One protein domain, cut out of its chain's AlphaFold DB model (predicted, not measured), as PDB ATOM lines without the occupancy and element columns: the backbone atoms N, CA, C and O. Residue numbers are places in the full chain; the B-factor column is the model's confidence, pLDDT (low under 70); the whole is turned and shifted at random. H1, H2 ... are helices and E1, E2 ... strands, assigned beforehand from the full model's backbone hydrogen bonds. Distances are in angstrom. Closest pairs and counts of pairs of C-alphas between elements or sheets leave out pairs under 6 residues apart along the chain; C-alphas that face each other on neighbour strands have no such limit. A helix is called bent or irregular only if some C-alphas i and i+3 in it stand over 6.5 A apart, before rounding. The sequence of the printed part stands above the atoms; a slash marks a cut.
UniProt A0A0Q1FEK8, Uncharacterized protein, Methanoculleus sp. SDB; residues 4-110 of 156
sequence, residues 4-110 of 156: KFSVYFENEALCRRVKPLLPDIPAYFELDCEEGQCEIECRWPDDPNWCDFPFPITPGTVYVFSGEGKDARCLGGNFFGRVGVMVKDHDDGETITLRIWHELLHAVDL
ATOM      1  N   LYS A   4     335.562 147.701 195.636       96.62
ATOM      2  CA  LYS A   4     334.408 147.955 196.488       96.62
ATOM      3  C   LYS A   4     333.298 146.937 196.268       96.62
ATOM      4  O   LYS A   4     332.912 146.687 195.127       96.62
ATOM      5  N   PHE A   5     332.746 146.433 197.370       97.88
ATOM      6  CA  PHE A   5     331.552 145.602 197.385       97.88
ATOM      7  C   PHE A   5     330.523 146.112 198.397       97.88
ATOM      8  O   PHE A   5     330.848 146.360 199.559       97.88
ATOM      9  N   SER A   6     329.263 146.194 197.974       98.12
ATOM     10  CA  SER A   6     328.128 146.395 198.879       98.12
ATOM     11  C   SER A   6     327.666 145.048 199.432       98.12
ATOM     12  O   SER A   6     327.372 144.123 198.673       98.12
ATOM     13  N   VAL A   7     327.592 144.929 200.755       98.31
ATOM     14  CA  VAL A   7     327.226 143.699 201.463       98.31
ATOM     15  C   VAL A   7     325.815 143.827 202.023       98.31
ATOM     16  O   VAL A   7     325.563 144.628 202.922       98.31
ATOM     17  N   TYR A   8     324.912 142.994 201.517       98.25
ATOM     18  CA  TYR A   8     323.532 142.879 201.975       98.25
ATOM     19  C   TYR A   8     323.324 141.573 202.734       98.25
ATOM     20  O   TYR A   8     323.924 140.541 202.422       98.25
ATOM     21  N   PHE A   9     322.423 141.611 203.709       97.44
ATOM     22  CA  PHE A   9     322.065 140.460 204.528       97.44
ATOM     23  C   PHE A   9     320.580 140.156 204.360       97.44
ATOM     24  O   PHE A   9     319.753 141.064 204.346       97.44
ATOM     25  N   GLU A  10     320.226 138.875 204.292       96.12
ATOM     26  CA  GLU A  10     318.830 138.431 204.239       96.12
ATOM     27  C   GLU A  10     318.025 138.943 205.442       96.12
ATOM     28  O   GLU A  10     316.855 139.297 205.303       96.12
ATOM     29  N   ASN A  11     318.642 139.007 206.625       94.69
ATOM     30  CA  ASN A  11     317.996 139.477 207.843       94.69
ATOM     31  C   ASN A  11     318.990 140.090 208.846       94.69
ATOM     32  O   ASN A  11     320.213 139.970 208.725       94.69
ATOM     33  N   GLU A  12     318.447 140.743 209.876       95.00
ATOM     34  CA  GLU A  12     319.239 141.437 210.895       95.00
ATOM     35  C   GLU A  12     320.111 140.484 211.729       95.00
ATOM     36  O   GLU A  12     321.212 140.851 212.142       95.00
ATOM     37  N   ALA A  13     319.660 139.247 211.965       94.75
ATOM     38  CA  ALA A  13     320.424 138.271 212.736       94.75
ATOM     39  C   ALA A  13     321.728 137.886 212.016       94.75
ATOM     40  O   ALA A  13     322.790 137.865 212.643       94.75
ATOM     41  N   LEU A  14     321.667 137.672 210.697       95.94
ATOM     42  CA  LEU A  14     322.850 137.455 209.863       95.94
ATOM     43  C   LEU A  14     323.771 138.674 209.859       95.94
ATOM     44  O   LEU A  14     324.973 138.513 210.052       95.94
ATOM     45  N   CYS A  15     323.220 139.885 209.726       96.75
ATOM     46  CA  CYS A  15     324.009 141.115 209.797       96.75
ATOM     47  C   CYS A  15     324.792 141.202 211.117       96.75
ATOM     48  O   CYS A  15     326.015 141.341 211.106       96.75
ATOM     49  N   ARG A  16     324.124 141.025 212.266       96.12
ATOM     50  CA  ARG A  16     324.778 141.067 213.587       96.12
ATOM     51  C   ARG A  16     325.857 139.994 213.754       96.12
ATOM     52  O   ARG A  16     326.836 140.237 214.454       96.12
ATOM     53  N   ARG A  17     325.679 138.822 213.140       96.38
ATOM     54  CA  ARG A  17     326.622 137.698 213.227       96.38
ATOM     55  C   ARG A  17     327.837 137.870 212.321       96.38
ATOM     56  O   ARG A  17     328.947 137.579 212.746       96.38
ATOM     57  N   VAL A  18     327.628 138.307 211.082       97.62
ATOM     58  CA  VAL A  18     328.653 138.287 210.029       97.62
ATOM     59  C   VAL A  18     329.403 139.611 209.930       97.62
ATOM     60  O   VAL A  18     330.613 139.604 209.729       97.62
ATOM     61  N   LYS A  19     328.735 140.755 210.137       97.38
ATOM     62  CA  LYS A  19     329.366 142.084 210.058       97.38
ATOM     63  C   LYS A  19     330.634 142.226 210.920       97.38
ATOM     64  O   LYS A  19     331.603 142.788 210.416       97.38
ATOM     65  N   PRO A  20     330.698 141.707 212.166       97.81
ATOM     66  CA  PRO A  20     331.915 141.779 212.978       97.81
ATOM     67  C   PRO A  20     333.101 140.971 212.431       97.81
ATOM     68  O   PRO A  20     334.219 141.198 212.877       97.81
ATOM     69  N   LEU A  21     332.862 140.032 211.510       97.94
ATOM     70  CA  LEU A  21     333.878 139.154 210.923       97.94
ATOM     71  C   LEU A  21     334.526 139.755 209.669       97.94
ATOM     72  O   LEU A  21     335.645 139.391 209.319       97.94
ATOM     73  N   LEU A  22     333.835 140.674 208.985       97.62
ATOM     74  CA  LEU A  22     334.314 141.280 207.738       97.62
ATOM     75  C   LEU A  22     335.687 141.970 207.858       97.62
ATOM     76  O   LEU A  22     336.458 141.857 206.911       97.62
ATOM     77  N   PRO A  23     336.055 142.614 208.988       97.12
ATOM     78  CA  PRO A  23     337.395 143.179 209.161       97.12
ATOM     79  C   PRO A  23     338.552 142.163 209.127       97.12
ATOM     80  O   PRO A  23     339.702 142.578 209.006       97.12
ATOM     81  N   ASP A  24     338.281 140.856 209.237       96.56
ATOM     82  CA  ASP A  24     339.308 139.811 209.098       96.56
ATOM     83  C   ASP A  24     339.661 139.504 207.630       96.56
ATOM     84  O   ASP A  24     340.632 138.783 207.364       96.56
ATOM     85  N   ILE A  25     338.873 140.021 206.683       97.12
ATOM     86  CA  ILE A  25     339.131 139.965 205.240       97.12
ATOM     87  C   ILE A  25     340.051 141.145 204.880       97.12
ATOM     88  O   ILE A  25     339.860 142.240 205.414       97.12
ATOM     89  N   PRO A  26     341.071 140.969 204.014       96.00
ATOM     90  CA  PRO A  26     341.993 142.053 203.689       96.00
ATOM     91  C   PRO A  26     341.295 143.300 203.142       96.00
ATOM     92  O   PRO A  26     340.391 143.203 202.314       96.00
ATOM     93  N   ALA A  27     341.803 144.470 203.539       94.81
ATOM     94  CA  ALA A  27     341.250 145.779 203.188       94.81
ATOM     95  C   ALA A  27     341.291 146.112 201.685       94.81
ATOM     96  O   ALA A  27     340.665 147.083 201.268       94.81
ATOM     97  N   TYR A  28     341.996 145.314 200.872       95.75
ATOM     98  CA  TYR A  28     341.861 145.352 199.416       95.75
ATOM     99  C   TYR A  28     340.393 145.211 198.977       95.75
ATOM    100  O   TYR A  28     339.969 145.873 198.032       95.75
ATOM    101  N   PHE A  29     339.610 144.386 199.681       96.88
ATOM    102  CA  PHE A  29     338.164 144.311 199.512       96.88
ATOM    103  C   PHE A  29     337.497 145.342 200.427       96.88
ATOM    104  O   PHE A  29     337.414 145.164 201.642       96.88
ATOM    105  N   GLU A  30     337.011 146.435 199.848       96.88
ATOM    106  CA  GLU A  30     336.282 147.475 200.572       96.88
ATOM    107  C   GLU A  30     334.824 147.024 200.753       96.88
ATOM    108  O   GLU A  30     334.013 147.120 199.830       96.88
ATOM    109  N   LEU A  31     334.509 146.465 201.927       97.69
ATOM    110  CA  LEU A  31     333.210 145.855 202.230       97.69
ATOM    111  C   LEU A  31     332.296 146.821 202.994       97.69
ATOM    112  O   LEU A  31     332.431 146.990 204.208       97.69
ATOM    113  N   ASP A  32     331.321 147.395 202.294       96.25
ATOM    114  CA  ASP A  32     330.344 148.319 202.872       96.25
ATOM    115  C   ASP A  32     329.022 147.602 203.152       96.25
ATOM    116  O   ASP A  32     328.332 147.154 202.239       96.25
ATOM    117  N   CYS A  33     328.647 147.477 204.427       95.88
ATOM    118  CA  CYS A  33     327.360 146.889 204.794       95.88
ATOM    119  C   CYS A  33     326.211 147.868 204.549       95.88
ATOM    120  O   CYS A  33     326.172 148.932 205.169       95.88
ATOM    121  N   GLU A  34     325.239 147.444 203.750       93.19
ATOM    122  CA  GLU A  34     324.049 148.219 203.417       93.19
ATOM    123  C   GLU A  34     322.847 147.805 204.278       93.19
ATOM    124  O   GLU A  34     322.743 146.668 204.752       93.19
ATOM    125  N   GLU A  35     321.916 148.736 204.486       85.38
ATOM    126  CA  GLU A  35     320.629 148.443 205.120       85.38
ATOM    127  C   GLU A  35     319.621 147.901 204.094       85.38
ATOM    128  O   GLU A  35     319.557 148.354 202.951       85.38
ATOM    129  N   GLY A  36     318.785 146.949 204.519       84.31
ATOM    130  CA  GLY A  36     317.763 146.335 203.666       84.31
ATOM    131  C   GLY A  36     318.264 145.133 202.862       84.31
ATOM    132  O   GLY A  36     319.256 144.498 203.215       84.31
ATOM    133  N   GLN A  37     317.534 144.789 201.799       86.75
ATOM    134  CA  GLN A  37     317.843 143.667 200.907       86.75
ATOM    135  C   GLN A  37     318.156 144.187 199.502       86.75
ATOM    136  O   GLN A  37     317.523 145.133 199.031       86.75
ATOM    137  N   CYS A  38     319.113 143.556 198.825       93.56
ATOM    138  CA  CYS A  38     319.338 143.776 197.401       93.56
ATOM    139  C   CYS A  38     318.346 142.969 196.555       93.56
ATOM    140  O   CYS A  38     317.777 141.977 197.011       93.56
ATOM    141  N   GLU A  39     318.194 143.346 195.286       95.38
ATOM    142  CA  GLU A  39     317.493 142.500 194.324       95.38
ATOM    143  C   GLU A  39     318.314 141.241 194.019       95.38
ATOM    144  O   GLU A  39     319.528 141.308 193.789       95.38
ATOM    145  N   ILE A  40     317.635 140.094 194.007       95.44
ATOM    146  CA  ILE A  40     318.237 138.779 193.792       95.44
ATOM    147  C   ILE A  40     317.560 138.039 192.642       95.44
ATOM    148  O   ILE A  40     316.389 138.257 192.333       95.44
ATOM    149  N   GLU A  41     318.291 137.108 192.050       93.88
ATOM    150  CA  GLU A  41     317.778 136.138 191.094       93.88
ATOM    151  C   GLU A  41     318.304 134.739 191.430       93.88
ATOM    152  O   GLU A  41     319.454 134.574 191.837       93.88
ATOM    153  N   CYS A  42     317.462 133.724 191.239       91.25
ATOM    154  CA  CYS A  42     317.882 132.328 191.287       91.25
ATOM    155  C   CYS A  42     318.081 131.848 189.853       91.25
ATOM    156  O   CYS A  42     317.188 131.967 189.010       91.25
ATOM    157  N   ARG A  43     319.265 131.316 189.568       81.00
ATOM    158  CA  ARG A  43     319.629 130.783 188.254       81.00
ATOM    159  C   ARG A  43     319.765 129.264 188.366       81.00
ATOM    160  O   ARG A  43     320.053 128.752 189.438       81.00
ATOM    161  N   TRP A  44     319.567 128.556 187.254       88.00
ATOM    162  CA  TRP A  44     319.729 127.093 187.156       88.00
ATOM    163  C   TRP A  44     318.768 126.269 188.043       88.00
ATOM    164  O   TRP A  44     319.217 125.535 188.920       88.00
ATOM    165  N   PRO A  45     317.447 126.324 187.784       88.00
ATOM    166  CA  PRO A  45     316.450 125.583 188.569       88.00
ATOM    167  C   PRO A  45     316.632 124.055 188.524       88.00
ATOM    168  O   PRO A  45     316.196 123.356 189.432       88.00
ATOM    169  N   ASP A  46     317.292 123.531 187.489       91.75
ATOM    170  CA  ASP A  46     317.520 122.092 187.323       91.75
ATOM    171  C   ASP A  46     318.871 121.614 187.896       91.75
ATOM    172  O   ASP A  46     319.143 120.411 187.901       91.75
ATOM    173  N   ASP A  47     319.739 122.523 188.368       91.25
ATOM    174  CA  ASP A  47     321.027 122.153 188.965       91.25
ATOM    175  C   ASP A  47     320.881 122.011 190.489       91.25
ATOM    176  O   ASP A  47     320.649 123.006 191.171       91.25
ATOM    177  N   PRO A  48     321.066 120.816 191.076       89.31
ATOM    178  CA  PRO A  48     320.897 120.612 192.515       89.31
ATOM    179  C   PRO A  48     321.892 121.404 193.380       89.31
ATOM    180  O   PRO A  48     321.700 121.517 194.588       89.31
ATOM    181  N   ASN A  49     322.980 121.916 192.806       91.31
ATOM    182  CA  ASN A  49     323.924 122.760 193.528       91.31
ATOM    183  C   ASN A  49     323.418 124.198 193.659       91.31
ATOM    184  O   ASN A  49     323.605 124.809 194.712       91.31
ATOM    185  N   TRP A  50     322.743 124.698 192.621       92.38
ATOM    186  CA  TRP A  50     322.378 126.107 192.462       92.38
ATOM    187  C   TRP A  50     320.872 126.383 192.490       92.38
ATOM    188  O   TRP A  50     320.478 127.544 192.555       92.38
ATOM    189  N   CYS A  51     320.029 125.351 192.461       90.31
ATOM    190  CA  CYS A  51     318.580 125.496 192.512       90.31
ATOM    191  C   CYS A  51     318.174 126.290 193.760       90.31
ATOM    192  O   CYS A  51     318.577 125.965 194.875       90.31
ATOM    193  N   ASP A  52     317.425 127.375 193.558       90.75
ATOM    194  CA  ASP A  52     317.042 128.355 194.581       90.75
ATOM    195  C   ASP A  52     318.189 129.095 195.294       90.75
ATOM    196  O   ASP A  52     317.945 129.802 196.285       90.75
ATOM    197  N   PHE A  53     319.422 128.999 194.783       94.38
ATOM    198  CA  PHE A  53     320.562 129.775 195.266       94.38
ATOM    199  C   PHE A  53     320.428 131.240 194.805       94.38
ATOM    200  O   PHE A  53     320.462 131.511 193.600       94.38
ATOM    201  N   PRO A  54     320.275 132.199 195.734       93.62
ATOM    202  CA  PRO A  54     320.093 133.599 195.394       93.62
ATOM    203  C   PRO A  54     321.431 134.256 195.039       93.62
ATOM    204  O   PRO A  54     322.350 134.314 195.855       93.62
ATOM    205  N   PHE A  55     321.510 134.823 193.840       93.81
ATOM    206  CA  PHE A  55     322.585 135.725 193.443       93.81
ATOM    207  C   PHE A  55     322.083 137.165 193.409       93.81
ATOM    208  O   PHE A  55     320.980 137.397 192.910       93.81
ATOM    209  N   PRO A  56     322.869 138.155 193.869       96.06
ATOM    210  CA  PRO A  56     322.509 139.547 193.654       96.06
ATOM    211  C   PRO A  56     322.558 139.885 192.158       96.06
ATOM    212  O   PRO A  56     323.405 139.381 191.420       96.06
ATOM    213  N   ILE A  57     321.656 140.750 191.695       95.12
ATOM    214  CA  ILE A  57     321.577 141.128 190.271       95.12
ATOM    215  C   ILE A  57     322.670 142.143 189.889       95.12
ATOM    216  O   ILE A  57     323.134 142.167 188.746       95.12
ATOM    217  N   THR A  58     323.116 142.968 190.833       95.44
ATOM    218  CA  THR A  58     324.102 144.030 190.585       95.44
ATOM    219  C   THR A  58     325.533 143.508 190.800       95.44
ATOM    220  O   THR A  58     325.803 142.927 191.849       95.44
ATOM    221  N   PRO A  59     326.467 143.683 189.840       95.69
ATOM    222  CA  PRO A  59     327.895 143.425 190.059       95.69
ATOM    223  C   PRO A  59     328.477 144.298 191.176       95.69
ATOM    224  O   PRO A  59     328.055 145.440 191.342       95.69
ATOM    225  N   GLY A  60     329.466 143.790 191.911       96.62
ATOM    226  CA  GLY A  60     329.996 144.469 193.097       96.62
ATOM    227  C   GLY A  60     329.097 144.314 194.326       96.62
ATOM    228  O   GLY A  60     329.207 145.083 195.276       96.62
ATOM    229  N   THR A  61     328.203 143.325 194.325       98.00
ATOM    230  CA  THR A  61     327.300 143.055 195.446       98.00
ATOM    231  C   THR A  61     327.571 141.679 196.037       98.00
ATOM    232  O   THR A  61     327.698 140.691 195.310       98.00
ATOM    233  N   VAL A  62     327.609 141.623 197.366       98.31
ATOM    234  CA  VAL A  62     327.646 140.404 198.173       98.31
ATOM    235  C   VAL A  62     326.287 140.248 198.849       98.31
ATOM    236  O   VAL A  62     325.848 141.150 199.561       98.31
ATOM    237  N   TYR A  63     325.626 139.111 198.659       97.88
ATOM    238  CA  TYR A  63     324.396 138.767 199.367       97.88
ATOM    239  C   TYR A  63     324.630 137.594 200.320       97.88
ATOM    240  O   TYR A  63     325.006 136.501 199.893       97.88
ATOM    241  N   VAL A  64     324.399 137.822 201.613       97.81
ATOM    242  CA  VAL A  64     324.563 136.825 202.677       97.81
ATOM    243  C   VAL A  64     323.195 136.343 203.156       97.81
ATOM    244  O   VAL A  64     322.374 137.148 203.598       97.81
ATOM    245  N   PHE A  65     322.952 135.036 203.118       96.56
ATOM    246  CA  PHE A  65     321.643 134.441 203.418       96.56
ATOM    247  C   PHE A  65     321.758 133.145 204.228       96.56
ATOM    248  O   PHE A  65     322.813 132.520 204.266       96.56
ATOM    249  N   SER A  66     320.683 132.731 204.901       94.56
ATOM    250  CA  SER A  66     320.702 131.577 205.821       94.56
ATOM    251  C   SER A  66     320.697 130.221 205.108       94.56
ATOM    252  O   SER A  66     321.239 129.235 205.606       94.56
ATOM    253  N   GLY A  67     320.073 130.165 203.928       91.00
ATOM    254  CA  GLY A  67     319.790 128.911 203.229       91.00
ATOM    255  C   GLY A  67     318.543 128.189 203.748       91.00
ATOM    256  O   GLY A  67     318.224 127.113 203.247       91.00
ATOM    257  N   GLU A  68     317.834 128.745 204.736       90.00
ATOM    258  CA  GLU A  68     316.628 128.128 205.286       90.00
ATOM    259  C   GLU A  68     315.546 127.996 204.203       90.00
ATOM    260  O   GLU A  68     315.234 128.945 203.484       90.00
ATOM    261  N   GLY A  69     314.995 126.787 204.060       86.75
ATOM    262  CA  GLY A  69     313.969 126.492 203.057       86.75
ATOM    263  C   GLY A  69     314.467 126.467 201.606       86.75
ATOM    264  O   GLY A  69     313.635 126.508 200.705       86.75
ATOM    265  N   LYS A  70     315.787 126.412 201.369       88.19
ATOM    266  CA  LYS A  70     316.387 126.318 200.028       88.19
ATOM    267  C   LYS A  70     316.953 124.926 199.756       88.19
ATOM    268  O   LYS A  70     317.563 124.324 200.638       88.19
ATOM    269  N   ASP A  71     316.821 124.470 198.511       88.69
ATOM    270  CA  ASP A  71     317.349 123.176 198.054       88.69
ATOM    271  C   ASP A  71     318.817 123.237 197.590       88.69
ATOM    272  O   ASP A  71     319.464 122.195 197.427       88.69
ATOM    273  N   ALA A  72     319.364 124.444 197.411       90.25
ATOM    274  CA  ALA A  72     320.744 124.666 196.995       90.25
ATOM    275  C   ALA A  72     321.754 123.961 197.914       90.25
ATOM    276  O   ALA A  72     321.703 124.074 199.143       90.25
ATOM    277  N   ARG A  73     322.737 123.286 197.312       91.75
ATOM    278  CA  ARG A  73     323.833 122.626 198.046       91.75
ATOM    279  C   ARG A  73     325.093 123.474 198.145       91.75
ATOM    280  O   ARG A  73     325.882 123.251 199.065       91.75
ATOM    281  N   CYS A  74     325.290 124.415 197.222       92.88
ATOM    282  CA  CYS A  74     326.411 125.345 197.286       92.88
ATOM    283  C   CYS A  74     326.320 126.213 198.543       92.88
ATOM    284  O   CYS A  74     325.241 126.646 198.944       92.88
ATOM    285  N   LEU A  75     327.474 126.469 199.157       94.94
ATOM    286  CA  LEU A  75     327.585 127.347 200.322       94.94
ATOM    287  C   LEU A  75     328.068 128.746 199.939       94.94
ATOM    288  O   LEU A  75     327.781 129.709 200.640       94.94
ATOM    289  N   GLY A  76     328.787 128.857 198.831       95.75
ATOM    290  CA  GLY A  76     329.244 130.102 198.243       95.75
ATOM    291  C   GLY A  76     329.169 129.987 196.730       95.75
ATOM    292  O   GLY A  76     329.144 128.882 196.180       95.75
ATOM    293  N   GLY A  77     329.053 131.131 196.078       94.38
ATOM    294  CA  GLY A  77     329.214 131.217 194.646       94.38
ATOM    295  C   GLY A  77     329.473 132.641 194.211       94.38
ATOM    296  O   GLY A  77     329.020 133.606 194.835       94.38
ATOM    297  N   ASN A  78     330.133 132.752 193.071       93.88
ATOM    298  CA  ASN A  78     330.355 134.002 192.383       93.88
ATOM    299  C   ASN A  78     329.891 133.887 190.928       93.88
ATOM    300  O   ASN A  78     329.887 132.809 190.330       93.88
ATOM    301  N   PHE A  79     329.468 135.009 190.358       88.00
ATOM    302  CA  PHE A  79     329.052 135.078 188.965       88.00
ATOM    303  C   PHE A  79     329.179 136.515 188.453       88.00
ATOM    304  O   PHE A  79     328.465 137.392 188.926       88.00
ATOM    305  N   PHE A  80     330.079 136.786 187.501       88.56
ATOM    306  CA  PHE A  80     330.309 138.134 186.939       88.56
ATOM    307  C   PHE A  80     330.435 139.248 188.003       88.56
ATOM    308  O   PHE A  80     329.735 140.263 187.944       88.56
ATOM    309  N   GLY A  81     331.289 139.038 189.011       91.62
ATOM    310  CA  GLY A  81     331.521 140.013 190.087       91.62
ATOM    311  C   GLY A  81     330.384 140.128 191.113       91.62
ATOM    312  O   GLY A  81     330.344 141.083 191.885       91.62
ATOM    313  N   ARG A  82     329.428 139.194 191.107       94.69
ATOM    314  CA  ARG A  82     328.329 139.078 192.076       94.69
ATOM    315  C   ARG A  82     328.636 137.918 192.997       94.69
ATOM    316  O   ARG A  82     329.026 136.867 192.502       94.69
ATOM    317  N   VAL A  83     328.418 138.079 194.292       97.69
ATOM    318  CA  VAL A  83     328.765 137.063 195.286       97.69
ATOM    319  C   VAL A  83     327.528 136.695 196.096       97.69
ATOM    320  O   VAL A  83     326.843 137.566 196.628       97.69
ATOM    321  N   GLY A  84     327.238 135.402 196.197       97.25
ATOM    322  CA  GLY A  84     326.238 134.855 197.107       97.25
ATOM    323  C   GLY A  84     326.913 133.966 198.144       97.25
ATOM    324  O   GLY A  84     327.729 133.115 197.795       97.25
ATOM    325  N   VAL A  85     326.579 134.151 199.420       98.00
ATOM    326  CA  VAL A  85     327.150 133.366 200.521       98.00
ATOM    327  C   VAL A  85     326.044 132.878 201.442       98.00
ATOM    328  O   VAL A  85     325.365 133.657 202.109       98.00
ATOM    329  N   MET A  86     325.897 131.561 201.514       97.44
ATOM    330  CA  MET A  86     325.057 130.897 202.497       97.44
ATOM    331  C   MET A  86     325.806 130.826 203.830       97.44
ATOM    332  O   MET A  86     326.980 130.459 203.860       97.44
ATOM    333  N   VAL A  87     325.134 131.125 204.939       97.00
ATOM    334  CA  VAL A  87     325.664 131.011 206.303       97.00
ATOM    335  C   VAL A  87     324.698 130.190 207.143       97.00
ATOM    336  O   VAL A  87     323.599 130.638 207.457       97.00
ATOM    337  N   LYS A  88     325.127 128.992 207.542       94.38
ATOM    338  CA  LYS A  88     324.337 128.073 208.366       94.38
ATOM    339  C   LYS A  88     324.537 128.362 209.847       94.38
ATOM    340  O   LYS A  88     325.568 128.879 210.276       94.38
ATOM    341  N   ASP A  89     323.574 127.973 210.672       90.94
ATOM    342  CA  ASP A  89     323.613 128.209 212.125       90.94
ATOM    343  C   ASP A  89     324.846 127.624 212.824       90.94
ATOM    344  O   ASP A  89     325.337 128.202 213.788       90.94
ATOM    345  N   HIS A  90     325.388 126.517 212.311       91.88
ATOM    346  CA  HIS A  90     326.548 125.831 212.886       91.88
ATOM    347  C   HIS A  90     327.899 126.253 212.290       91.88
ATOM    348  O   HIS A  90     328.923 125.754 212.751       91.88
ATOM    349  N   ASP A  91     327.923 127.129 211.278       95.62
ATOM    350  CA  ASP A  91     329.186 127.634 210.728       95.62
ATOM    351  C   ASP A  91     329.930 128.468 211.790       95.62
ATOM    352  O   ASP A  91     329.378 129.401 212.381       95.62
ATOM    353  N   ASP A  92     331.199 128.167 212.043       96.00
ATOM    354  CA  ASP A  92     332.028 129.019 212.890       96.00
ATOM    355  C   ASP A  92     332.444 130.307 212.150       96.00
ATOM    356  O   ASP A  92     332.358 130.409 210.923       96.00
ATOM    357  N   GLY A  93     332.892 131.313 212.906       97.19
ATOM    358  CA  GLY A  93     333.259 132.612 212.336       97.19
ATOM    359  C   GLY A  93     334.399 132.535 211.317       97.19
ATOM    360  O   GLY A  93     334.345 133.229 210.307       97.19
ATOM    361  N   GLU A  94     335.392 131.665 211.524       96.75
ATOM    362  CA  GLU A  94     336.503 131.521 210.580       96.75
ATOM    363  C   GLU A  94     336.028 130.917 209.257       96.75
ATOM    364  O   GLU A  94     336.382 131.427 208.193       96.75
ATOM    365  N   THR A  95     335.190 129.884 209.315       96.31
ATOM    366  CA  THR A  95     334.587 129.267 208.130       96.31
ATOM    367  C   THR A  95     333.766 130.282 207.326       96.31
ATOM    368  O   THR A  95     333.865 130.311 206.098       96.31
ATOM    369  N   ILE A  96     332.997 131.152 207.991       97.88
ATOM    370  CA  ILE A  96     332.238 132.227 207.329       97.88
ATOM    371  C   ILE A  96     333.189 133.219 206.651       97.88
ATOM    372  O   ILE A  96     333.023 133.508 205.465       97.88
ATOM    373  N   THR A  97     334.196 133.717 207.373       98.31
ATOM    374  CA  THR A  97     335.181 134.670 206.840       98.31
ATOM    375  C   THR A  97     335.894 134.109 205.613       98.31
ATOM    376  O   THR A  97     335.979 134.786 204.589       98.31
ATOM    377  N   LEU A  98     336.385 132.867 205.688       98.12
ATOM    378  CA  LEU A  98     337.095 132.228 204.580       98.12
ATOM    379  C   LEU A  98     336.190 131.988 203.376       98.12
ATOM    380  O   LEU A  98     336.644 132.171 202.253       98.12
ATOM    381  N   ARG A  99     334.919 131.637 203.592       98.25
ATOM    382  CA  ARG A  99     333.944 131.463 202.509       98.25
ATOM    383  C   ARG A  99     333.668 132.775 201.780       98.25
ATOM    384  O   ARG A  99     333.697 132.801 200.559       98.25
ATOM    385  N   ILE A 100     333.449 133.869 202.514       98.38
ATOM    386  CA  ILE A 100     333.252 135.194 201.905       98.38
ATOM    387  C   ILE A 100     334.509 135.605 201.130       98.38
ATOM    388  O   ILE A 100     334.411 136.010 199.977       98.38
ATOM    389  N   TRP A 101     335.692 135.462 201.732       98.38
ATOM    390  CA  TRP A 101     336.950 135.816 201.075       98.38
ATOM    391  C   TRP A 101     337.211 134.971 199.819       98.38
ATOM    392  O   TRP A 101     337.605 135.516 198.792       98.38
ATOM    393  N   HIS A 102     336.928 133.669 199.864       98.25
ATOM    394  CA  HIS A 102     337.038 132.774 198.714       98.25
ATOM    395  C   HIS A 102     336.202 133.264 197.524       98.25
ATOM    396  O   HIS A 102     336.722 133.403 196.420       98.25
ATOM    397  N   GLU A 103     334.928 133.597 197.745       98.19
ATOM    398  CA  GLU A 103     334.072 134.084 196.658       98.19
ATOM    399  C   GLU A 103     334.460 135.483 196.168       98.19
ATOM    400  O   GLU A 103     334.327 135.779 194.981       98.19
ATOM    401  N   LEU A 104     334.974 136.343 197.052       97.88
ATOM    402  CA  LEU A 104     335.501 137.655 196.667       97.88
ATOM    403  C   LEU A 104     336.738 137.538 195.770       97.88
ATOM    404  O   LEU A 104     336.860 138.306 194.819       97.88
ATOM    405  N   LEU A 105     337.632 136.581 196.041       97.38
ATOM    406  CA  LEU A 105     338.790 136.301 195.188       97.38
ATOM    407  C   LEU A 105     338.348 135.897 193.781       97.38
ATOM    408  O   LEU A 105     338.826 136.469 192.804       97.38
ATOM    409  N   HIS A 106     337.389 134.979 193.675       96.94
ATOM    410  CA  HIS A 106     336.835 134.608 192.375       96.94
ATOM    411  C   HIS A 106     336.141 135.782 191.675       96.94
ATOM    412  O   HIS A 106     336.262 135.938 190.464       96.94
ATOM    413  N   ALA A 107     335.460 136.656 192.424       96.00
ATOM    414  CA  ALA A 107     334.808 137.844 191.871       96.00
ATOM    415  C   ALA A 107     335.787 138.861 191.249       96.00
ATOM    416  O   ALA A 107     335.348 139.710 190.472       96.00
ATOM    417  N   VAL A 108     337.081 138.776 191.576       95.31
ATOM    418  CA  VAL A 108     338.171 139.565 190.973       95.31
ATOM    419  C   VAL A 108     339.108 138.706 190.113       95.31
ATOM    420  O   VAL A 108     340.272 139.054 189.926       95.31
ATOM    421  N   ASP A 109     338.597 137.586 189.594       94.56
ATOM    422  CA  ASP A 109     339.280 136.671 188.672       94.56
ATOM    423  C   ASP A 109     340.556 136.014 189.243       94.56
ATOM    424  O   ASP A 109     341.468 135.646 188.495       94.56
ATOM    425  N   LEU A 110     340.636 135.830 190.569       95.25
ATOM    426  CA  LEU A 110     341.726 135.093 191.213       95.25
ATOM    427  C   LEU A 110     341.374 133.617 191.468       95.25
ATOM    428  O   LEU A 110     340.245 133.305 191.844       95.25
TER     429      LEU A 110
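What this domain is: This is residues 4 to 110 of the 156 residues of an uncharacterized protein of Methanoculleus sp. SDB (UniProt A0A0Q1FEK8). A strongly twisted five-strand sheet, E2 E1 E5 E7 E6, curls round the long helix H2, and H1 lies over the E1 side of the same face, crossing near one end of H2. The small hairpin E3 and E4 packs on the opposite face through E4, over E7 and E5. The printed part has 107 residues, with two named helices and seven named strands in the order E1 H1 E2 E3 E4 E5 E6 E7 H2. The five-strand sheet is mixed, the two-strand sheet antiparallel, and the class is mixed, helices and strands. The whole is compact, with a radius of gyration of the C-alphas of 12.5 A and spans of 37 by 29 by 24 A.

How they stand to each other: The larger sheet runs E2, residues 29 to 33, E1, residues 4 to 9, E5, residues 61 to 65, E7, residues 82 to 86, and E6, residues 76 to 79. E2 and E1 are parallel, with N 7 and O 32 2.8 A apart. E1 and E5 are parallel, with N 62 and O 6 at 2.8 A. E5 and E7 are parallel at 14 degrees, with N 63 and O 83 at 2.8 A. E7 and E6 form an antiparallel hairpin, with N 84 and O 77 at 2.9 A. H1, residues 12 to 24, and H2, residues 93 to 107, are on the same face of this sheet: two layers, helices on one face of a sheet. E1, H1 and E2 form a strand-helix-strand unit, two parallel neighbour strands with a helix between, its crossover right-handed. H1 has a height over the sheet of 8.5 A and runs along the strands, at 16 degrees to E1 on the local plane. The sheet curls round H2, whose closest C-alphas to E6 are those of Glu 103 and Asn 78, 5.7 A apart. H2 touches H1 with residues 93 to 97 alone, about perpendicular at 74 degrees; the closest C-alphas, of Leu 21 and Thr 97, are 6.2 A apart. E3, residues 40 to 42, and E4, residues 54 to 56, form a hairpin, with N 41 and O 55 at 2.8 A. The closest C-alphas of E4 and E7 are those of Phe 55 and Gly 84, 5.2 A apart. E3 is apart from E7, and E4 from H2. Every O i to N i+4 pair is within hydrogen-bond range in H2, and 5 of 9 in H1.

Where its parts are: E1 begins at C-alpha 4, (334.408, 147.955, 196.488), and is 16.5 A long. H1 measures 20.2 A and is irregular, but only just: C-alphas 20 and 23 are 6.8 A apart. E2 measures 12.3 A, E5 13.0 A, E7 13.6 A and E6 10.5 A. H2, 21.2 A long, runs from C-alpha 93 at (333.259, 132.612, 212.336) to C-alpha 107 at (334.808, 137.844, 191.871).

The domain as a whole: The two C-alphas farthest apart are those of Ala 27 and Asp 46, at 37.1 A. The link from E3 to E4, 11 residues, is long. The printed part has no cut. The mean pLDDT of the printed part is 94.6, and no printed residue is under 70.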